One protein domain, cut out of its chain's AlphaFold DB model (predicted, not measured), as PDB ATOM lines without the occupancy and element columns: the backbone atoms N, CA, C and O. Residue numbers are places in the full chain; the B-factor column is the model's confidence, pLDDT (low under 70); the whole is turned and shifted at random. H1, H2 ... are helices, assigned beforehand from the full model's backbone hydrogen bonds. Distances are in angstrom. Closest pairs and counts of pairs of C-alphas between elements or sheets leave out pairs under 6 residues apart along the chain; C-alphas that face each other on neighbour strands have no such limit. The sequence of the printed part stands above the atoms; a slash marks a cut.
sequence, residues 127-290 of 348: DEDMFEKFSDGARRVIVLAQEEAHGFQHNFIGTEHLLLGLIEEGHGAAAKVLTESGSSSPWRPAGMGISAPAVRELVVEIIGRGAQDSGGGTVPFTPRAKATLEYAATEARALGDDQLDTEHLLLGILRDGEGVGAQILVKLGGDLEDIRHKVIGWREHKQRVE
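This is residues 127 to 290 of the 348 residues of the protein "ClpA/ClpB-like protein" of Kribbella sp. VKM Ac-2541 (UniProt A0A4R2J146). Two helices, H3 and H7, lie side by side and run opposite ways in the core; H2 crosses over H3 and H6 crosses over H7, while H4 and H8 lie across the two ends of this inner pair. H5 runs along H3, the long H9 runs along H7, and little H1 lies at the edge near H6. You are reading 164 residues with nine named helices, H1 to H9 in order, and no named strand: an all helix domain. It is compact, with a radius of gyration of the C-alphas of 15.0 A and spans of 49 by 35 by 24 A.

Start at H9, residues 272 to 290, the longest helix. It touches H7, residues 246 to 256, at a shallow tilt of 20 degrees, opposite ways; look at the C-alphas of Leu 254 and Leu 272, the closest, 5.9 A apart. H7 and H3, residues 159 to 169, are the hubs, touching six helices each; they touch each other at a shallow tilt of 21 degrees, with C-alphas 166 and 246 closest at 6.8 A. H6, residues 223 to 239, touches H7 at a steep tilt of 61 degrees, and C-alphas 232 and 252 come to 4.1 A. H2, residues 136 to 151, touches H3 at the same angle, closest at C-alphas 141 and 165, 4.4 A. H4, residues 173 to 179, is about perpendicular to H3 at 85 degrees, touching it with C-alphas 167 and 175 closest at 4.7 A. H8, residues 260 to 267, touches H3 with C-alphas 160 and 261 closest at 3.9 A, but touches H7 only at the corner, with C-alphas 254 and 262 closest at 6.0 A. H5, residues 196 to 206, touches H3 at a shallow tilt of 12 degrees, with C-alphas 164 and 196 closest at 6.2 A. H1, residues 127 to 131, touches no helix but is near H6. In each of the nine helices every O i to N i+4 pair is within hydrogen-bond range.

Find C-alpha 127, where H1 begins, at (164.357, 211.955, 249.723). H2 runs 22.5 A and H6 24.7 A. H9 runs 27.0 A from C-alpha 272 at (177.778, 201.143, 229.039) to C-alpha 290 at (167.428, 182.147, 245.174).

The C-alphas of Pro 186 and Gln 212 are the two farthest apart, 49.6 A. The printed part has no cut; the links H4 to H5 and H5 to H6 are long, 16 residues each. The model's pLDDT is under 70 at residues 127 to 132, 181 to 190, 211 to 218 and 289 to 290.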
ATOM      1  N   ASP A 127     163.198 212.825 249.839       48.44
ATOM      2  CA  ASP A 127     164.357 211.955 249.723       48.44
ATOM      3  C   ASP A 127     164.284 210.841 250.798       48.44
ATOM      4  O   ASP A 127     164.608 209.698 250.500       48.44
ATOM      5  N   GLU A 128     163.743 211.103 251.998       50.88
ATOM      6  CA  GLU A 128     163.469 210.073 253.026       50.88
ATOM      7  C   GLU A 128     162.554 208.946 252.508       50.88
ATOM      8  O   GLU A 128     162.916 207.772 252.605       50.88
ATOM      9  N   ASP A 129     161.430 209.287 251.860       57.72
ATOM     10  CA  ASP A 129     160.524 208.313 251.216       57.72
ATOM     11  C   ASP A 129     161.224 207.497 250.104       57.72
ATOM     12  O   ASP A 129     160.817 206.375 249.779       57.72
ATOM     13  N   MET A 130     162.272 208.060 249.489       63.66
ATOM     14  CA  MET A 130     163.095 207.375 248.491       63.66
ATOM     15  C   MET A 130     164.009 206.339 249.163       63.66
ATOM     16  O   MET A 130     164.064 205.199 248.700       63.66
ATOM     17  N   PHE A 131     164.660 206.695 250.278       63.34
ATOM     18  CA  PHE A 131     165.584 205.823 251.021       63.34
ATOM     19  C   PHE A 131     164.897 204.722 251.841       63.34
ATOM     20  O   PHE A 131     165.511 203.685 252.124       63.34
ATOM     21  N   GLU A 132     163.613 204.867 252.184       65.62
ATOM     22  CA  GLU A 132     162.836 203.764 252.772       65.62
ATOM     23  C   GLU A 132     162.789 202.536 251.849       65.62
ATOM     24  O   GLU A 132     162.774 201.401 252.328       65.62
ATOM     25  N   LYS A 133     162.846 202.749 250.529       74.75
ATOM     26  CA  LYS A 133     162.791 201.682 249.521       74.75
ATOM     27  C   LYS A 133     164.141 201.042 249.225       74.75
ATOM     28  O   LYS A 133     164.188 200.111 248.433       74.75
ATOM     29  N   PHE A 134     165.234 201.517 249.813       81.25
ATOM     30  CA  PHE A 134     166.558 200.964 249.530       81.25
ATOM     31  C   PHE A 134     166.720 199.598 250.207       81.25
ATOM     32  O   PHE A 134     166.220 199.375 251.314       81.25
ATOM     33  N   SER A 135     167.442 198.692 249.554       83.44
ATOM     34  CA  SER A 135     167.982 197.501 250.205       83.44
ATOM     35  C   SER A 135     169.082 197.902 251.196       83.44
ATOM     36  O   SER A 135     169.562 199.040 251.213       83.44
ATOM     37  N   ASP A 136     169.523 196.965 252.029       76.50
ATOM     38  CA  ASP A 136     170.645 197.210 252.943       76.50
ATOM     39  C   ASP A 136     171.962 197.430 252.213       76.50
ATOM     40  O   ASP A 136     172.744 198.293 252.613       76.50
ATOM     41  N   GLY A 137     172.166 196.697 251.117       77.62
ATOM     42  CA  GLY A 137     173.306 196.888 250.226       77.62
ATOM     43  C   GLY A 137     173.273 198.281 249.603       77.62
ATOM     44  O   GLY A 137     174.242 199.026 249.702       77.62
ATOM     45  N   ALA A 138     172.124 198.708 249.072       86.56
ATOM     46  CA  ALA A 138     171.977 200.047 248.513       86.56
ATOM     47  C   ALA A 138     172.197 201.153 249.558       86.56
ATOM     48  O   ALA A 138     172.838 202.152 249.251       86.56
ATOM     49  N   ARG A 139     171.736 200.990 250.807       81.75
ATOM     50  CA  ARG A 139     172.053 201.939 251.893       81.75
ATOM     51  C   ARG A 139     173.548 201.975 252.199       81.75
ATOM     52  O   ARG A 139     174.101 203.059 252.374       81.75
ATOM     53  N   ARG A 140     174.204 200.812 252.237       83.00
ATOM     54  CA  ARG A 140     175.653 200.705 252.455       83.00
ATOM     55  C   ARG A 140     176.435 201.441 251.368       83.00
ATOM     56  O   ARG A 140     177.332 202.202 251.710       83.00
ATOM     57  N   VAL A 141     176.046 201.309 250.097       92.75
ATOM     58  CA  VAL A 141     176.642 202.063 248.975       92.75
ATOM     59  C   VAL A 141     176.603 203.569 249.223       92.75
ATOM     60  O   VAL A 141     177.577 204.259 248.940       92.75
ATOM     61  N   ILE A 142     175.497 204.090 249.757       91.56
ATOM     62  CA  ILE A 142     175.354 205.524 250.026       91.56
ATOM     63  C   ILE A 142     176.302 205.993 251.136       91.56
ATOM     64  O   ILE A 142     176.935 207.037 250.987       91.56
ATOM     65  N   VAL A 143     176.442 205.211 252.210       84.88
ATOM     66  CA  VAL A 143     177.408 205.498 253.284       84.88
ATOM     67  C   VAL A 143     178.834 205.492 252.736       84.88
ATOM     68  O   VAL A 143     179.570 206.453 252.933       84.88
ATOM     69  N   LEU A 144     179.196 204.467 251.964       89.00
ATOM     70  CA  LEU A 144     180.523 204.362 251.353       89.00
ATOM     71  C   LEU A 144     180.791 205.507 250.364       89.00
ATOM     72  O   LEU A 144     181.871 206.084 250.352       89.00
ATOM     73  N   ALA A 145     179.792 205.918 249.579       94.88
ATOM     74  CA  ALA A 145     179.906 207.081 248.701       94.88
ATOM     75  C   ALA A 145     180.154 208.380 249.488       94.88
ATOM     76  O   ALA A 145     180.913 209.248 249.052       94.88
ATOM     77  N   GLN A 146     179.530 208.531 250.657       89.31
ATOM     78  CA  GLN A 146     179.800 209.659 251.541       89.31
ATOM     79  C   GLN A 146     181.228 209.603 252.097       89.31
ATOM     80  O   GLN A 146     181.901 210.632 252.104       89.31
ATOM     81  N   GLU A 147     181.706 208.436 252.525       88.25
ATOM     82  CA  GLU A 147     183.086 208.245 252.996       88.25
ATOM     83  C   GLU A 147     184.111 208.595 251.908       88.25
ATOM     84  O   GLU A 147     185.062 209.330 252.175       88.25
ATOM     85  N   GLU A 148     183.882 208.175 250.662       94.12
ATOM     86  CA  GLU A 148     184.733 208.531 249.521       94.12
ATOM     87  C   GLU A 148     184.735 210.039 249.260       94.12
ATOM     88  O   GLU A 148     185.802 210.637 249.110       94.12
ATOM     89  N   ALA A 149     183.563 210.685 249.276       92.75
ATOM     90  CA  ALA A 149     183.470 212.135 249.119       92.75
ATOM     91  C   ALA A 149     184.302 212.873 250.181       92.75
ATOM     92  O   ALA A 149     185.045 213.797 249.845       92.75
ATOM     93  N   HIS A 150     184.254 212.427 251.442       89.25
ATOM     94  CA  HIS A 150     185.106 212.965 252.507       89.25
ATOM     95  C   HIS A 150     186.590 212.669 252.266       89.25
ATOM     96  O   HIS A 150     187.421 213.566 252.403       89.25
ATOM     97  N   GLY A 151     186.940 211.450 251.846       90.31
ATOM     98  CA  GLY A 151     188.317 211.058 251.530       90.31
ATOM     99  C   GLY A 151     188.954 211.885 250.403       90.31
ATOM    100  O   GLY A 151     190.171 212.118 250.401       90.31
ATOM    101  N   PHE A 152     188.142 212.383 249.467       92.62
ATOM    102  CA  PHE A 152     188.555 213.339 248.434       92.62
ATOM    103  C   PHE A 152     188.450 214.810 248.849       92.62
ATOM    104  O   PHE A 152     188.882 215.681 248.091       92.62
ATOM    105  N   GLN A 153     187.922 215.099 250.042       90.94
ATOM    106  CA  GLN A 153     187.615 216.451 250.523       90.94
ATOM    107  C   GLN A 153     186.594 217.175 249.626       90.94
ATOM    108  O   GLN A 153     186.641 218.389 249.421       90.94
ATOM    109  N   HIS A 154     185.665 216.422 249.042       90.81
ATOM    110  CA  HIS A 154     184.585 216.950 248.225       90.81
ATOM    111  C   HIS A 154     183.405 217.394 249.099       90.81
ATOM    112  O   HIS A 154     182.966 216.698 250.007       90.81
ATOM    113  N   ASN A 155     182.849 218.565 248.779       86.94
ATOM    114  CA  ASN A 155     181.693 219.142 249.482       86.94
ATOM    115  C   ASN A 155     180.341 218.613 248.974       86.94
ATOM    116  O   ASN A 155     179.296 219.085 249.419       86.94
ATOM    117  N   PHE A 156     180.349 217.679 248.018       90.50
ATOM    118  CA  PHE A 156     179.145 217.078 247.450       90.50
ATOM    119  C   PHE A 156     179.375 215.608 247.088       90.50
ATOM    120  O   PHE A 156     180.462 215.230 246.649       90.50
ATOM    121  N   ILE A 157     178.325 214.790 247.193       94.06
ATOM    122  CA  ILE A 157     178.336 213.402 246.717       94.06
ATOM    123  C   ILE A 157     177.932 213.381 245.232       94.06
ATOM    124  O   ILE A 157     176.780 213.665 244.879       94.06
ATOM    125  N   GLY A 158     178.889 213.094 244.347       96.00
ATOM    126  CA  GLY A 158     178.683 212.906 242.913       96.00
ATOM    127  C   GLY A 158     178.458 211.446 242.503       96.00
ATOM    128  O   GLY A 158     178.476 210.522 243.318       96.00
ATOM    129  N   THR A 159     178.238 211.240 241.205       97.94
ATOM    130  CA  THR A 159     178.025 209.913 240.588       97.94
ATOM    131  C   THR A 159     179.243 208.991 240.685       97.94
ATOM    132  O   THR A 159     179.115 207.773 240.697       97.94
ATOM    133  N   GLU A 160     180.432 209.573 240.764       98.12
ATOM    134  CA  GLU A 160     181.718 208.911 240.925       98.12
ATOM    135  C   GLU A 160     181.902 208.340 242.330       98.12
ATOM    136  O   GLU A 160     182.420 207.238 242.485       98.12
ATOM    137  N   HIS A 161     181.388 209.034 243.347       98.06
ATOM    138  CA  HIS A 161     181.357 208.502 244.703       98.06
ATOM    139  C   HIS A 161     180.332 207.374 244.825       98.06
ATOM    140  O   HIS A 161     180.611 206.376 245.476       98.06
ATOM    141  N   LEU A 162     179.176 207.483 244.154       97.81
ATOM    142  CA  LEU A 162     178.216 206.375 244.063       97.81
ATOM    143  C   LEU A 162     178.841 205.142 243.394       97.81
ATOM    144  O   LEU A 162     178.652 204.028 243.874       97.81
ATOM    145  N   LEU A 163     179.615 205.336 242.321       98.06
ATOM    146  CA  LEU A 163     180.355 204.256 241.668       98.06
ATOM    147  C   LEU A 163     181.374 203.608 242.615       98.06
ATOM    148  O   LEU A 163     181.420 202.384 242.704       98.06
ATOM    149  N   LEU A 164     182.170 204.401 243.337       97.81
ATOM    150  CA  LEU A 164     183.112 203.867 244.325       97.81
ATOM    151  C   LEU A 164     182.394 203.134 245.459       97.81
ATOM    152  O   LEU A 164     182.801 202.034 245.813       97.81
ATOM    153  N   GLY A 165     181.282 203.678 245.955       96.50
ATOM    154  CA  GLY A 165     180.454 203.020 246.960       96.50
ATOM    155  C   GLY A 165     179.920 201.665 246.492       96.50
ATOM    156  O   GLY A 165     179.877 200.731 247.285       96.50
ATOM    157  N   LEU A 166     179.565 201.520 245.209       96.31
ATOM    158  CA  LEU A 166     179.164 200.230 244.625       96.31
ATOM    159  C   LEU A 166     180.310 199.222 244.597       96.31
ATOM    160  O   LEU A 166     180.075 198.038 244.804       96.31
ATOM    161  N   ILE A 167     181.531 199.678 244.325       93.75
ATOM    162  CA  ILE A 167     182.709 198.813 244.291       93.75
ATOM    163  C   ILE A 167     183.088 198.363 245.708       93.75
ATOM    164  O   ILE A 167     183.345 197.182 245.921       93.75
ATOM    165  N   GLU A 168     183.092 199.290 246.666       89.25
ATOM    166  CA  GLU A 168     183.482 199.042 248.061       89.25
ATOM    167  C   GLU A 168     182.429 198.246 248.851       89.25
ATOM    168  O   GLU A 168     182.762 197.585 249.832       89.25
ATOM    169  N   GLU A 169     181.162 198.255 248.422       88.75
ATOM    170  CA  GLU A 169     180.123 197.401 249.013       88.75
ATOM    171  C   GLU A 169     180.475 195.911 248.853       88.75
ATOM    172  O   GLU A 169     180.255 195.125 249.774       88.75
ATOM    173  N   GLY A 170     181.097 195.547 247.724       77.50
ATOM    174  CA  GLY A 170     181.831 194.294 247.537       77.50
ATOM    175  C   GLY A 170     181.000 193.013 247.412       77.50
ATOM    176  O   GLY A 170     181.569 191.958 247.120       77.50
ATOM    177  N   HIS A 171     179.686 193.044 247.635       75.56
ATOM    178  CA  HIS A 171     178.856 191.834 247.725       75.56
ATOM    179  C   HIS A 171     177.679 191.833 246.743       75.56
ATOM    180  O   HIS A 171     177.213 190.773 246.327       75.56
ATOM    181  N   GLY A 172     177.210 193.009 246.343       77.56
ATOM    182  CA  GLY A 172     176.098 193.202 245.430       77.56
ATOM    183  C   GLY A 172     176.438 192.856 243.983       77.56
ATOM    184  O   GLY A 172     177.596 192.863 243.560       77.56
ATOM    185  N   ALA A 173     175.400 192.614 243.179       83.62
ATOM    186  CA  ALA A 173     175.546 192.292 241.759       83.62
ATOM    187  C   ALA A 173     176.320 193.383 240.995       83.62
ATOM    188  O   ALA A 173     177.105 193.077 240.098       83.62
ATOM    189  N   ALA A 174     176.156 194.652 241.384       89.25
ATOM    190  CA  ALA A 174     176.941 195.751 240.831       89.25
ATOM    191  C   ALA A 174     178.442 195.606 241.117       89.25
ATOM    192  O   ALA A 174     179.247 195.701 240.191       89.25
ATOM    193  N   ALA A 175     178.813 195.330 242.371       87.56
ATOM    194  CA  ALA A 175     180.201 195.118 242.768       87.56
ATOM    195  C   ALA A 175     180.815 193.954 241.980       87.56
ATOM    196  O   ALA A 175     181.903 194.084 241.424       87.56
ATOM    197  N   LYS A 176     180.078 192.845 241.859       84.50
ATOM    198  CA  LYS A 176     180.495 191.637 241.136       84.50
ATOM    199  C   LYS A 176     180.764 191.909 239.654       84.50
ATOM    200  O   LYS A 176     181.839 191.594 239.151       84.50
ATOM    201  N   VAL A 177     179.842 192.593 238.972       88.75
ATOM    202  CA  VAL A 177     180.010 192.992 237.563       88.75
ATOM    203  C   VAL A 177     181.211 193.918 237.363       88.75
ATOM    204  O   VAL A 177     181.930 193.788 236.370       88.75
ATOM    205  N   LEU A 178     181.435 194.853 238.288       89.44
ATOM    206  CA  LEU A 178     182.536 195.810 238.207       89.44
ATOM    207  C   LEU A 178     183.891 195.138 238.469       89.44
ATOM    208  O   LEU A 178     184.803 195.267 237.657       89.44
ATOM    209  N   THR A 179     184.009 194.398 239.568       85.75
ATOM    210  CA  THR A 179     185.297 193.982 240.146       85.75
ATOM    211  C   THR A 179     185.786 192.610 239.718       85.75
ATOM    212  O   THR A 179     187.000 192.412 239.637       85.75
ATOM    213  N   GLU A 180     184.892 191.655 239.439       79.75
ATOM    214  CA  GLU A 180     185.338 190.301 239.123       79.75
ATOM    215  C   GLU A 180     186.139 190.310 237.819       79.75
ATOM    216  O   GLU A 180     185.740 190.883 236.804       79.75
ATOM    217  N   SER A 181     187.307 189.678 237.858       65.00
ATOM    218  CA  SER A 181     188.138 189.453 236.682       65.00
ATOM    219  C   SER A 181     187.982 187.990 236.287       65.00
ATOM    220  O   SER A 181     188.207 187.096 237.096       65.00
ATOM    221  N   GLY A 182     187.538 187.720 235.061       63.34
ATOM    222  CA  GLY A 182     187.243 186.346 234.665       63.34
ATOM    223  C   GLY A 182     186.703 186.220 233.250       63.34
ATOM    224  O   GLY A 182     186.270 187.194 232.636       63.34
ATOM    225  N   SER A 183     186.759 185.000 232.719       56.91
ATOM    226  CA  SER A 183     186.148 184.665 231.429       56.91
ATOM    227  C   SER A 183     184.665 184.365 231.617       56.91
ATOM    228  O   SER A 183     184.266 183.814 232.636       56.91
ATOM    229  N   SER A 184     183.848 184.707 230.622       59.69
ATOM    230  CA  SER A 184     182.420 184.392 230.640       59.69
ATOM    231  C   SER A 184     182.216 182.880 230.723       59.69
ATOM    232  O   SER A 184     182.779 182.138 229.915       59.69
ATOM    233  N   SER A 185     181.386 182.441 231.662       61.97
ATOM    234  CA  SER A 185     180.981 181.049 231.844       61.97
ATOM    235  C   SER A 185     179.539 180.870 231.348       61.97
ATOM    236  O   SER A 185     178.778 181.841 231.376       61.97
ATOM    237  N   PRO A 186     179.097 179.664 230.928       60.00
ATOM    238  CA  PRO A 186     177.690 179.422 230.575       60.00
ATOM    239  C   PRO A 186     176.702 179.822 231.680       60.00
ATOM    240  O   PRO A 186     175.520 180.039 231.417       60.00
ATOM    241  N   TRP A 187     177.191 179.904 232.915       58.81
ATOM    242  CA  TRP A 187     176.392 180.139 234.107       58.81
ATOM    243  C   TRP A 187     176.511 181.581 234.618       58.81
ATOM    244  O   TRP A 187     175.604 182.012 235.325       58.81
ATOM    245  N   ARG A 188     177.541 182.347 234.208       62.25
ATOM    246  CA  ARG A 188     177.867 183.671 234.770       62.25
ATOM    247  C   ARG A 188     178.494 184.641 233.750       62.25
ATOM    248  O   ARG A 188     179.457 184.273 233.066       62.25
ATOM    249  N   PRO A 189     177.999 185.891 233.643       65.19
ATOM    250  CA  PRO A 189     178.624 186.918 232.810       65.19
ATOM    251  C   PRO A 189     180.007 187.316 233.343       65.19
ATOM    252  O   PRO A 189     180.178 187.490 234.546       65.19
ATOM    253  N   ALA A 190     180.976 187.535 232.450       68.62
ATOM    254  CA  ALA A 190     182.300 188.034 232.831       68.62
ATOM    255  C   ALA A 190     182.206 189.412 233.507       68.62
ATOM    256  O   ALA A 190     181.608 190.327 232.930       68.62
ATOM    257  N   GLY A 191     182.847 189.589 234.664       71.12
ATOM    258  CA  GLY A 191     183.060 190.914 235.250       71.12
ATOM    259  C   GLY A 191     184.050 191.761 234.433       71.12
ATOM    260  O   GLY A 191     184.458 191.376 233.330       71.12
ATOM    261  N   MET A 192     184.385 192.957 234.916       82.00
ATOM    262  CA  MET A 192     185.253 193.900 234.194       82.00
ATOM    263  C   MET A 192     186.662 194.054 234.766       82.00
ATOM    264  O   MET A 192     187.511 194.641 234.100       82.00
ATOM    265  N   GLY A 193     186.935 193.554 235.973       85.75
ATOM    266  CA  GLY A 193     188.216 193.794 236.643       85.75
ATOM    267  C   GLY A 193     188.478 195.273 236.972       85.75
ATOM    268  O   GLY A 193     189.634 195.678 237.099       85.75
ATOM    269  N   ILE A 194     187.428 196.089 237.095       90.94
ATOM    270  CA  ILE A 194     187.518 197.488 237.523       90.94
ATOM    271  C   ILE A 194     187.764 197.510 239.029       90.94
ATOM    272  O   ILE A 194     186.937 197.054 239.816       90.94
ATOM    273  N   SER A 195     188.906 198.058 239.435       91.06
ATOM    274  CA  SER A 195     189.289 198.158 240.841       91.06
ATOM    275  C   SER A 195     188.993 199.549 241.403       91.06
ATOM    276  O   SER A 195     189.114 200.556 240.700       91.06
ATOM    277  N   ALA A 196     188.653 199.623 242.692       93.06
ATOM    278  CA  ALA A 196     188.446 200.906 243.357       93.06
ATOM    279  C   ALA A 196     189.673 201.832 243.260       93.06
ATOM    280  O   ALA A 196     189.479 203.004 242.951       93.06
ATOM    281  N   PRO A 197     190.933 201.369 243.437       96.06
ATOM    282  CA  PRO A 197     192.108 202.220 243.236       96.06
ATOM    283  C   PRO A 197     192.150 202.903 241.862       96.06
ATOM    284  O   PRO A 197     192.365 204.111 241.805       96.06
ATOM    285  N   ALA A 198     191.861 202.176 240.777       94.88
ATOM    286  CA  ALA A 198     191.845 202.748 239.427       94.88
ATOM    287  C   ALA A 198     190.740 203.805 239.255       94.88
ATOM    288  O   ALA A 198     190.954 204.850 238.642       94.88
ATOM    289  N   VAL A 199     189.561 203.567 239.840       97.12
ATOM    290  CA  VAL A 199     188.473 204.557 239.855       97.12
ATOM    291  C   VAL A 199     188.883 205.798 240.650       97.12
ATOM    292  O   VAL A 199     188.703 206.908 240.156       97.12
ATOM    293  N   ARG A 200     189.492 205.641 241.834       97.62
ATOM    294  CA  ARG A 200     189.959 206.769 242.661       97.62
ATOM    295  C   ARG A 200     191.005 207.624 241.942       97.62
ATOM    296  O   ARG A 200     190.944 208.848 242.030       97.62
ATOM    297  N   GLU A 201     191.939 207.006 241.218       97.19
ATOM    298  CA  GLU A 201     192.922 207.726 240.395       97.19
ATOM    299  C   GLU A 201     192.241 208.602 239.337       97.19
ATOM    300  O   GLU A 201     192.558 209.787 239.220       97.19
ATOM    301  N   LEU A 202     191.244 208.061 238.632       97.25
ATOM    302  CA  LEU A 202     190.487 208.815 237.633       97.25
ATOM    303  C   LEU A 202     189.598 209.905 238.244       97.25
ATOM    304  O   LEU A 202     189.439 210.961 237.634       97.25
ATOM    305  N   VAL A 203     189.052 209.705 239.449       97.06
ATOM    306  CA  VAL A 203     188.339 210.771 240.176       97.06
ATOM    307  C   VAL A 203     189.273 211.953 240.433       97.06
ATOM    308  O   VAL A 203     188.912 213.094 240.142       97.06
ATOM    309  N   VAL A 204     190.494 211.689 240.909       96.62
ATOM    310  CA  VAL A 204     191.504 212.736 241.134       96.62
ATOM    311  C   VAL A 204     191.929 213.394 239.821       96.62
ATOM    312  O   VAL A 204     192.117 214.606 239.797       96.62
ATOM    313  N   GLU A 205     192.056 212.640 238.727       96.25
ATOM    314  CA  GLU A 205     192.379 213.196 237.404       96.25
ATOM    315  C   GLU A 205     191.283 214.145 236.888       96.25
ATOM    316  O   GLU A 205     191.593 215.207 236.348       96.25
ATOM    317  N   ILE A 206     190.009 213.768 237.033       94.81
ATOM    318  CA  ILE A 206     188.874 214.487 236.434       94.81
ATOM    319  C   ILE A 206     188.421 215.668 237.300       94.81
ATOM    320  O   ILE A 206     188.123 216.738 236.768       94.81
ATOM    321  N   ILE A 207     188.330 215.472 238.618       93.81
ATOM    322  CA  ILE A 207     187.757 216.448 239.561       93.81
ATOM    323  C   ILE A 207     188.850 217.141 240.385       93.81
ATOM    324  O   ILE A 207     188.748 218.338 240.665       93.81
ATOM    325  N   GLY A 208     189.913 216.418 240.744       92.62
ATOM    326  CA  GLY A 208     190.938 216.872 241.685       92.62
ATOM    327  C   GLY A 208     190.657 216.439 243.126       92.62
ATOM    328  O   GLY A 208     189.797 215.604 243.384       92.62
ATOM    329  N   ARG A 209     191.422 216.996 244.072       90.19
ATOM    330  CA  ARG A 209     191.129 216.926 245.514       90.19
ATOM    331  C   ARG A 209     190.605 218.278 245.986       90.19
ATOM    332  O   ARG A 209     191.024 219.315 245.466       90.19
ATOM    333  N   GLY A 210     189.719 218.268 246.977       83.88
ATOM    334  CA  GLY A 210     189.238 219.490 247.615       83.88
ATOM    335  C   GLY A 210     190.327 220.257 248.371       83.88
ATOM    336  O   GLY A 210     191.408 219.745 248.645       83.88
ATOM    337  N   ALA A 211     190.042 221.522 248.691       67.38
ATOM    338  CA  ALA A 211     190.996 222.435 249.333       67.38
ATOM    339  C   ALA A 211     190.820 222.561 250.861       67.38
ATOM    340  O   ALA A 211     191.638 223.206 251.520       67.38
ATOM    341  N   GLN A 212     189.742 222.011 251.428       62.03
ATOM    342  CA  GLN A 212     189.363 222.161 252.836       62.03
ATOM    343  C   GLN A 212     188.717 220.870 253.338       62.03
ATOM    344  O   GLN A 212     188.002 220.210 252.592       62.03
ATOM    345  N   ASP A 213     188.947 220.555 254.610       57.47
ATOM    346  CA  ASP A 213     188.261 219.469 255.298       57.47
ATOM    347  C   ASP A 213     186.807 219.891 255.552       57.47
ATOM    348  O   ASP A 213     186.548 220.880 256.249       57.47
ATOM    349  N   SER A 214     185.859 219.198 254.923       55.06
ATOM    350  CA  SER A 214     184.425 219.389 255.133       55.06
ATOM    351  C   SER A 214     184.123 218.949 256.564       55.06
ATOM    352  O   SER A 214     183.916 217.768 256.811       55.06
ATOM    353  N   GLY A 215     184.212 219.862 257.535       53.03
ATOM    354  CA  GLY A 215     184.160 219.515 258.956       53.03
ATOM    355  C   GLY A 215     182.942 218.661 259.313       53.03
ATOM    356  O   GLY A 215     181.850 219.206 259.402       53.03
ATOM    357  N   GLY A 216     183.152 217.350 259.496       54.84
ATOM    358  CA  GLY A 216     182.300 216.330 260.134       54.84
ATOM    359  C   GLY A 216     180.815 216.217 259.750       54.84
ATOM    360  O   GLY A 216     180.132 215.354 260.290       54.84
ATOM    361  N   GLY A 217     180.289 217.086 258.890       58.22
ATOM    362  CA  GLY A 217     178.867 217.206 258.589       58.22
ATOM    363  C   GLY A 217     178.418 216.314 257.438       58.22
ATOM    364  O   GLY A 217     179.212 215.850 256.623       58.22
ATOM    365  N   THR A 218     177.107 216.096 257.334       63.59
ATOM    366  CA  THR A 218     176.530 215.346 256.215       63.59
ATOM    367  C   THR A 218     176.734 216.100 254.897       63.59
ATOM    368  O   THR A 218     176.414 217.283 254.767       63.59
ATOM    369  N   VAL A 219     177.292 215.409 253.901       76.12
ATOM    370  CA  VAL A 219     177.598 215.991 252.588       76.12
ATOM    371  C   VAL A 219     176.408 215.758 251.649       76.12
ATOM    372  O   VAL A 219     176.004 214.610 251.457       76.12
ATOM    373  N   PRO A 220     175.817 216.803 251.041       85.00
ATOM    374  CA  PRO A 220     174.645 216.633 250.189       85.00
ATOM    375  C   PRO A 220     175.001 216.032 248.821       85.00
ATOM    376  O   PRO A 220     176.086 216.241 248.278       85.00
ATOM    377  N   PHE A 221     174.043 215.342 248.199       87.06
ATOM    378  CA  PHE A 221     174.170 214.892 246.811       87.06
ATOM    379  C   PHE A 221     174.171 216.056 245.819       87.06
ATOM    380  O   PHE A 221     173.390 217.005 245.946       87.06
ATOM    381  N   THR A 222     174.974 215.929 244.764       88.69
ATOM    382  CA  THR A 222     174.851 216.789 243.579       88.69
ATOM    383  C   THR A 222     173.477 216.602 242.910       88.69
ATOM    384  O   THR A 222     172.900 215.514 242.989       88.69
ATOM    385  N   PRO A 223     172.947 217.611 242.187       86.75
ATOM    386  CA  PRO A 223     171.696 217.458 241.438       86.75
ATOM    387  C   PRO A 223     171.711 216.272 240.465       86.75
ATOM    388  O   PRO A 223     170.708 215.577 240.327       86.75
ATOM    389  N   ARG A 224     172.862 216.005 239.832       90.56
ATOM    390  CA  ARG A 224     173.029 214.867 238.922       90.56
ATOM    391  C   ARG A 224     173.014 213.535 239.669       90.56
ATOM    392  O   ARG A 224     172.270 212.654 239.267       90.56
ATOM    393  N   ALA A 225     173.717 213.415 240.797       93.88
ATOM    394  CA  ALA A 225     173.641 212.208 241.624       93.88
ATOM    395  C   ALA A 225     172.208 211.931 242.113       93.88
ATOM    396  O   ALA A 225     171.777 210.782 242.105       93.88
ATOM    397  N   LYS A 226     171.427 212.964 242.458       90.12
ATOM    398  CA  LYS A 226     169.997 212.793 242.776       90.12
ATOM    399  C   LYS A 226     169.202 212.247 241.585       90.12
ATOM    400  O   LYS A 226     168.461 211.284 241.753       90.12
ATOM    401  N   ALA A 227     169.399 212.798 240.386       89.12
ATOM    402  CA  ALA A 227     168.766 212.284 239.169       89.12
ATOM    403  C   ALA A 227     169.159 210.821 238.882       89.12
ATOM    404  O   ALA A 227     168.308 210.005 238.538       89.12
ATOM    405  N   THR A 228     170.422 210.450 239.111       95.50
ATOM    406  CA  THR A 228     170.902 209.063 239.018       95.50
ATOM    407  C   THR A 228     170.154 208.120 239.967       95.50
ATOM    408  O   THR A 228     169.774 207.021 239.559       95.50
ATOM    409  N   LEU A 229     169.883 208.535 241.210       93.44
ATOM    410  CA  LEU A 229     169.085 207.747 242.160       93.44
ATOM    411  C   LEU A 229     167.618 207.616 241.713       93.44
ATOM    412  O   LEU A 229     167.010 206.556 241.865       93.44
ATOM    413  N   GLU A 230     167.047 208.655 241.099       90.31
ATOM    414  CA  GLU A 230     165.706 208.589 240.503       90.31
ATOM    415  C   GLU A 230     165.652 207.633 239.299       90.31
ATOM    416  O   GLU A 230     164.675 206.886 239.131       90.31
ATOM    417  N   TYR A 231     166.708 207.603 238.480       94.38
ATOM    418  CA  TYR A 231     166.861 206.615 237.416       94.38
ATOM    419  C   TYR A 231     166.940 205.203 237.987       94.38
ATOM    420  O   TYR A 231     166.171 204.351 237.547       94.38
ATOM    421  N   ALA A 232     167.752 204.973 239.020       95.31
ATOM    422  CA  ALA A 232     167.830 203.687 239.712       95.31
ATOM    423  C   ALA A 232     166.460 203.226 240.242       95.31
ATOM    424  O   ALA A 232     166.047 202.089 240.020       95.31
ATOM    425  N   ALA A 233     165.690 204.127 240.859       89.75
ATOM    426  CA  ALA A 233     164.336 203.824 241.322       89.75
ATOM    427  C   ALA A 233     163.369 203.487 240.174       89.75
ATOM    428  O   ALA A 233     162.399 202.751 240.362       89.75
ATOM    429  N   THR A 234     163.594 204.047 238.987       90.19
ATOM    430  CA  THR A 234     162.812 203.730 237.788       90.19
ATOM    431  C   THR A 234     163.190 202.362 237.224       90.19
ATOM    432  O   THR A 234     162.295 201.613 236.842       90.19
ATOM    433  N   GLU A 235     164.480 202.021 237.213       93.12
ATOM    434  CA  GLU A 235     164.983 200.703 236.798       93.12
ATOM    435  C   GLU A 235     164.436 199.596 237.711       93.12
ATOM    436  O   GLU A 235     163.893 198.619 237.204       93.12
ATOM    437  N   ALA A 236     164.453 199.791 239.037       91.31
ATOM    438  CA  ALA A 236     163.879 198.834 239.993       91.31
ATOM    439  C   ALA A 236     162.407 198.521 239.691       91.31
ATOM    440  O   ALA A 236     162.021 197.364 239.539       91.31
ATOM    441  N   ARG A 237     161.589 199.561 239.474       89.31
ATOM    442  CA  ARG A 237     160.174 199.377 239.110       89.31
ATOM    443  C   ARG A 237     159.993 198.694 237.759       89.31
ATOM    444  O   ARG A 237     159.077 197.892 237.615       89.31
ATOM    445  N   ALA A 238     160.822 199.025 236.770       90.12
ATOM    446  CA  ALA A 238     160.751 198.414 235.445       90.12
ATOM    447  C   ALA A 238     161.093 196.916 235.485       90.12
ATOM    448  O   ALA A 238     160.521 196.139 234.724       90.12
ATOM    449  N   LEU A 239     161.980 196.519 236.399       88.69
ATOM    450  CA  LEU A 239     162.378 195.132 236.632       88.69
ATOM    451  C   LEU A 239     161.445 194.375 237.593       88.69
ATOM    452  O   LEU A 239     161.610 193.165 237.766       88.69
ATOM    453  N   GLY A 240     160.445 195.057 238.164       87.38
ATOM    454  CA  GLY A 240     159.457 194.478 239.077       87.38
ATOM    455  C   GLY A 240     159.933 194.335 240.523       87.38
ATOM    456  O   GLY A 240     159.314 193.592 241.278       87.38
ATOM    457  N   ASP A 241     161.007 195.028 240.908       84.94
ATOM    458  CA  ASP A 241     161.576 194.958 242.250       84.94
ATOM    459  C   ASP A 241     160.957 196.037 243.160       84.94
ATOM    460  O   ASP A 241     160.914 197.227 242.830       84.94
ATOM    461  N   ASP A 242     160.476 195.616 244.334       77.62
ATOM    462  CA  ASP A 242     159.856 196.502 245.334       77.62
ATOM    463  C   ASP A 242     160.885 197.354 246.094       77.62
ATOM    464  O   ASP A 242     160.543 198.390 246.680       77.62
ATOM    465  N   GLN A 243     162.148 196.919 246.083       82.88
ATOM    466  CA  GLN A 243     163.275 197.598 246.709       82.88
ATOM    467  C   GLN A 243     164.335 198.001 245.683       82.88
ATOM    468  O   GLN A 243     164.585 197.313 244.697       82.88
ATOM    469  N   LEU A 244     164.993 199.123 245.955       88.44
ATOM    470  CA  LEU A 244     166.133 199.613 245.199       88.44
ATOM    471  C   LEU A 244     167.405 198.956 245.741       88.44
ATOM    472  O   LEU A 244     167.872 199.304 246.820       88.44
ATOM    473  N   ASP A 245     167.935 197.997 244.986       90.56
ATOM    474  CA  ASP A 245     169.179 197.267 245.289       90.56
ATOM    475  C   ASP A 245     170.414 197.783 244.502       90.56
ATOM    476  O   ASP A 245     170.297 198.676 243.657       90.56
ATOM    477  N   THR A 246     171.605 197.240 244.773       93.50
ATOM    478  CA  THR A 246     172.898 197.685 244.202       93.50
ATOM    479  C   THR A 246     172.932 197.702 242.667       93.50
ATOM    480  O   THR A 246     173.434 198.648 242.062       93.50
ATOM    481  N   GLU A 247     172.343 196.698 242.018       93.44
ATOM    482  CA  GLU A 247     172.206 196.596 240.566       93.44
ATOM    483  C   GLU A 247     171.455 197.794 239.981       93.44
ATOM    484  O   GLU A 247     171.847 198.331 238.948       93.44
ATOM    485  N   HIS A 248     170.426 198.278 240.674       96.00
ATOM    486  CA  HIS A 248     169.623 199.410 240.230       96.00
ATOM    487  C   HIS A 248     170.403 200.714 240.309       96.00
ATOM    488  O   HIS A 248     170.288 201.543 239.412       96.00
ATOM    489  N   LEU A 249     171.222 200.886 241.351       96.81
ATOM    490  CA  LEU A 249     172.119 202.035 241.469       96.81
ATOM    491  C   LEU A 249     173.097 202.086 240.295       96.81
ATOM    492  O   LEU A 249     173.248 203.139 239.672       96.81
ATOM    493  N   LEU A 250     173.694 200.943 239.938       97.12
ATOM    494  CA  LEU A 250     174.569 200.860 238.772       97.12
ATOM    495  C   LEU A 250     173.799 201.148 237.477       97.12
ATOM    496  O   LEU A 250     174.235 201.989 236.697       97.12
ATOM    497  N   LEU A 251     172.620 200.548 237.270       97.12
ATOM    498  CA  LEU A 251     171.768 200.837 236.107       97.12
ATOM    499  C   LEU A 251     171.379 202.323 236.018       97.12
ATOM    500  O   LEU A 251     171.314 202.871 234.919       97.12
ATOM    501  N   GLY A 252     171.175 202.989 237.157       97.38
ATOM    502  CA  GLY A 252     170.953 204.430 237.231       97.38
ATOM    503  C   GLY A 252     172.153 205.237 236.730       97.38
ATOM    504  O   GLY A 252     171.965 206.174 235.953       97.38
ATOM    505  N   ILE A 253     173.379 204.861 237.119       97.69
ATOM    506  CA  ILE A 253     174.626 205.491 236.638       97.69
ATOM    507  C   ILE A 253     174.769 205.301 235.125       97.69
ATOM    508  O   ILE A 253     175.054 206.260 234.408       97.69
ATOM    509  N   LEU A 254     174.525 204.084 234.629       97.06
ATOM    510  CA  LEU A 254     174.593 203.775 233.196       97.06
ATOM    511  C   LEU A 254     173.545 204.554 232.394       97.06
ATOM    512  O   LEU A 254     173.834 205.011 231.293       97.06
ATOM    513  N   ARG A 255     172.335 204.717 232.946       95.75
ATOM    514  CA  ARG A 255     171.248 205.468 232.308       95.75
ATOM    515  C   ARG A 255     171.512 206.966 232.245       95.75
ATOM    516  O   ARG A 255     171.116 207.586 231.262       95.75
ATOM    517  N   ASP A 256     172.123 207.542 233.279       94.06
ATOM    518  CA  ASP A 256     172.550 208.944 233.242       94.06
ATOM    519  C   ASP A 256     173.587 209.153 232.129       94.06
ATOM    520  O   ASP A 256     173.458 210.090 231.347       94.06
ATOM    521  N   GLY A 257     174.582 208.260 232.025       92.19
ATOM    522  CA  GLY A 257     175.546 208.172 230.915       92.19
ATOM    523  C   GLY A 257     176.544 209.335 230.805       92.19
ATOM    524  O   GLY A 257     177.661 209.157 230.328       92.19
ATOM    525  N   GLU A 258     176.176 210.517 231.289       92.19
ATOM    526  CA  GLU A 258     176.976 211.736 231.239       92.19
ATOM    527  C   GLU A 258     177.637 212.087 232.581       92.19
ATOM    528  O   GLU A 258     178.481 212.985 232.634       92.19
ATOM    529  N   GLY A 259     177.241 211.459 233.690       95.06
ATOM    530  CA  GLY A 259     177.865 211.638 235.001       95.06
ATOM    531  C   GLY A 259     179.324 211.185 235.028       95.06
ATOM    532  O   GLY A 259     179.744 210.334 234.246       95.06
ATOM    533  N   VAL A 260     180.112 211.732 235.959       97.50
ATOM    534  CA  VAL A 260     181.537 211.387 236.102       97.50
ATOM    535  C   VAL A 260     181.722 209.886 236.344       97.50
ATOM    536  O   VAL A 260     182.634 209.295 235.778       97.50
ATOM    537  N   GLY A 261     180.818 209.240 237.090       96.88
ATOM    538  CA  GLY A 261     180.842 207.786 237.275       96.88
ATOM    539  C   GLY A 261     180.768 207.020 235.947       96.88
ATOM    540  O   GLY A 261     181.595 206.148 235.693       96.88
ATOM    541  N   ALA A 262     179.846 207.389 235.054       96.94
ATOM    542  CA  ALA A 262     179.732 206.768 233.732       96.94
ATOM    543  C   ALA A 262     180.956 207.067 232.847       96.94
ATOM    544  O   ALA A 262     181.480 206.171 232.189       96.94
ATOM    545  N   GLN A 263     181.473 208.299 232.885       97.00
ATOM    546  CA  GLN A 263     182.690 208.670 232.154       97.00
ATOM    547  C   GLN A 263     183.920 207.878 232.620       97.00
ATOM    548  O   GLN A 263     184.757 207.511 231.796       97.00
ATOM    549  N   ILE A 264     184.031 207.592 233.922       97.38
ATOM    550  CA  ILE A 264     185.099 206.751 234.472       97.38
ATOM    551  C   ILE A 264     184.990 205.321 233.937       97.38
ATOM    552  O   ILE A 264     185.999 204.774 233.494       97.38
ATOM    553  N   LEU A 265     183.787 204.735 233.910       95.75
ATOM    554  CA  LEU A 265     183.574 203.402 233.330       95.75
ATOM    555  C   LEU A 265     184.042 203.345 231.871       95.75
ATOM    556  O   LEU A 265     184.778 202.433 231.499       95.75
ATOM    557  N   VAL A 266     183.702 204.364 231.074       95.56
ATOM    558  CA  VAL A 266     184.145 204.475 229.674       95.56
ATOM    559  C   VAL A 266     185.665 204.639 229.567       95.56
ATOM    560  O   VAL A 266     186.301 203.975 228.748       95.56
ATOM    561  N   LYS A 267     186.287 205.476 230.412       95.19
ATOM    562  CA  LYS A 267     187.753 205.658 230.448       95.19
ATOM    563  C   LYS A 267     188.503 204.374 230.814       95.19
ATOM    564  O   LYS A 267     189.609 204.170 230.320       95.19
ATOM    565  N   LEU A 268     187.907 203.509 231.634       93.25
ATOM    566  CA  LEU A 268     188.449 202.192 231.986       93.25
ATOM    567  C   LEU A 268     188.164 201.114 230.926       93.25
ATOM    568  O   LEU A 268     188.469 199.944 231.145       93.25
ATOM    569  N   GLY A 269     187.619 201.497 229.766       88.94
ATOM    570  CA  GLY A 269     187.361 200.599 228.640       88.94
ATOM    571  C   GLY A 269     186.019 199.869 228.707       88.94
ATOM    572  O   GLY A 269     185.811 198.930 227.942       88.94
ATOM    573  N   GLY A 270     185.118 200.273 229.605       89.44
ATOM    574  CA  GLY A 270     183.764 199.737 229.684       89.44
ATOM    575  C   GLY A 270     182.839 200.330 228.620       89.44
ATOM    576  O   GLY A 270     182.800 201.544 228.427       89.44
ATOM    577  N   ASP A 271     182.049 199.479 227.969       92.19
ATOM    578  CA  ASP A 271     180.899 199.899 227.167       92.19
ATOM    579  C   ASP A 271     179.631 199.881 228.037       92.19
ATOM    580  O   ASP A 271     179.329 198.882 228.688       92.19
ATOM    581  N   LEU A 272     178.897 200.996 228.098       93.06
ATOM    582  CA  LEU A 272     177.778 201.143 229.039       93.06
ATOM    583  C   LEU A 272     176.628 200.160 228.757       93.06
ATOM    584  O   LEU A 272     175.983 199.700 229.703       93.06
ATOM    585  N   GLU A 273     176.388 199.819 227.489       92.81
ATOM    586  CA  GLU A 273     175.362 198.846 227.107       92.81
ATOM    587  C   GLU A 273     175.803 197.426 227.466       92.81
ATOM    588  O   GLU A 273     175.025 196.665 228.045       92.81
ATOM    589  N   ASP A 274     177.062 197.066 227.228       89.94
ATOM    590  CA  ASP A 274     177.601 195.772 227.654       89.94
ATOM    591  C   ASP A 274     177.533 195.605 229.180       89.94
ATOM    592  O   ASP A 274     177.166 194.537 229.682       89.94
ATOM    593  N   ILE A 275     177.831 196.662 229.942       92.00
ATOM    594  CA  ILE A 275     177.713 196.652 231.408       92.00
ATOM    595  C   ILE A 275     176.259 196.438 231.820       92.00
ATOM    596  O   ILE A 275     175.989 195.599 232.680       92.00
ATOM    597  N   ARG A 276     175.311 197.143 231.192       93.69
ATOM    598  CA  ARG A 276     173.877 196.972 231.459       93.69
ATOM    599  C   ARG A 276     173.445 195.522 231.233       93.69
ATOM    600  O   ARG A 276     172.808 194.943 232.114       93.69
ATOM    601  N   HIS A 277     173.830 194.914 230.110       90.75
ATOM    602  CA  HIS A 277     173.525 193.509 229.828       90.75
ATOM    603  C   HIS A 277     174.118 192.565 230.880       90.75
ATOM    604  O   HIS A 277     173.434 191.648 231.341       90.75
ATOM    605  N   LYS A 278     175.363 192.804 231.313       88.56
ATOM    606  CA  LYS A 278     176.006 192.014 232.373       88.56
ATOM    607  C   LYS A 278     175.261 192.122 233.702       88.56
ATOM    608  O   LYS A 278     175.017 191.093 234.324       88.56
ATOM    609  N   VAL A 279     174.862 193.326 234.117       90.50
ATOM    610  CA  VAL A 279     174.101 193.546 235.363       90.50
ATOM    611  C   VAL A 279     172.764 192.811 235.338       90.50
ATOM    612  O   VAL A 279     172.430 192.123 236.302       90.50
ATOM    613  N   ILE A 280     172.029 192.894 234.227       89.12
ATOM    614  CA  ILE A 280     170.754 192.181 234.068       89.12
ATOM    615  C   ILE A 280     170.975 190.664 234.142       89.12
ATOM    616  O   ILE A 280     170.291 189.988 234.908       89.12
ATOM    617  N   GLY A 281     171.974 190.135 233.429       84.12
ATOM    618  CA  GLY A 281     172.295 188.707 233.466       84.12
ATOM    619  C   GLY A 281     172.695 188.209 234.861       84.12
ATOM    620  O   GLY A 281     172.292 187.119 235.271       84.12
ATOM    621  N   TRP A 282     173.439 189.016 235.623       81.06
ATOM    622  CA  TRP A 282     173.792 188.713 237.013       81.06
ATOM    623  C   TRP A 282     172.575 188.711 237.944       81.06
ATOM    624  O   TRP A 282     172.436 187.801 238.763       81.06
ATOM    625  N   ARG A 283     171.656 189.671 237.791       83.94
ATOM    626  CA  ARG A 283     170.389 189.691 238.539       83.94
ATOM    627  C   ARG A 283     169.549 188.446 238.250       83.94
ATOM    628  O   ARG A 283     169.071 187.800 239.178       83.94
ATOM    629  N   GLU A 284     169.392 188.077 236.982       81.62
ATOM    630  CA  GLU A 284     168.651 186.871 236.587       81.62
ATOM    631  C   GLU A 284     169.302 185.589 237.120       81.62
ATOM    632  O   GLU A 284     168.611 184.639 237.494       81.62
ATOM    633  N   HIS A 285     170.636 185.542 237.175       74.94
ATOM    634  CA  HIS A 285     171.357 184.446 237.816       74.94
ATOM    635  C   HIS A 285     171.044 184.373 239.318       74.94
ATOM    636  O   HIS A 285     170.590 183.327 239.781       74.94
ATOM    637  N   LYS A 286     171.190 185.487 240.052       73.69
ATOM    638  CA  LYS A 286     170.854 185.591 241.484       73.69
ATOM    639  C   LYS A 286     169.423 185.121 241.759       73.69
ATOM    640  O   LYS A 286     169.213 184.273 242.620       73.69
ATOM    641  N   GLN A 287     168.450 185.580 240.972       75.19
ATOM    642  CA  GLN A 287     167.048 185.174 241.124       75.19
ATOM    643  C   GLN A 287     166.833 183.675 240.890       75.19
ATOM    644  O   GLN A 287     166.094 183.041 241.643       75.19
ATOM    645  N   ARG A 288     167.482 183.080 239.880       73.38
ATOM    646  CA  ARG A 288     167.402 181.628 239.641       73.38
ATOM    647  C   ARG A 288     167.993 180.830 240.797       73.38
ATOM    648  O   ARG A 288     167.394 179.835 241.202       73.38
ATOM    649  N   VAL A 289     169.132 181.267 241.331       66.69
ATOM    650  CA  VAL A 289     169.765 180.648 242.502       66.69
ATOM    651  C   VAL A 289     168.842 180.746 243.715       66.69
ATOM    652  O   VAL A 289     168.507 179.724 244.307       66.69
ATOM    653  N   GLU A 290     168.339 181.937 244.042       65.81
ATOM    654  CA  GLU A 290     167.428 182.147 245.174       65.81
ATOM    655  C   GLU A 290     166.134 181.325 245.055       65.81
ATOM    656  O   GLU A 290     165.652 180.779 246.054       65.81
TER     657      GLU A 290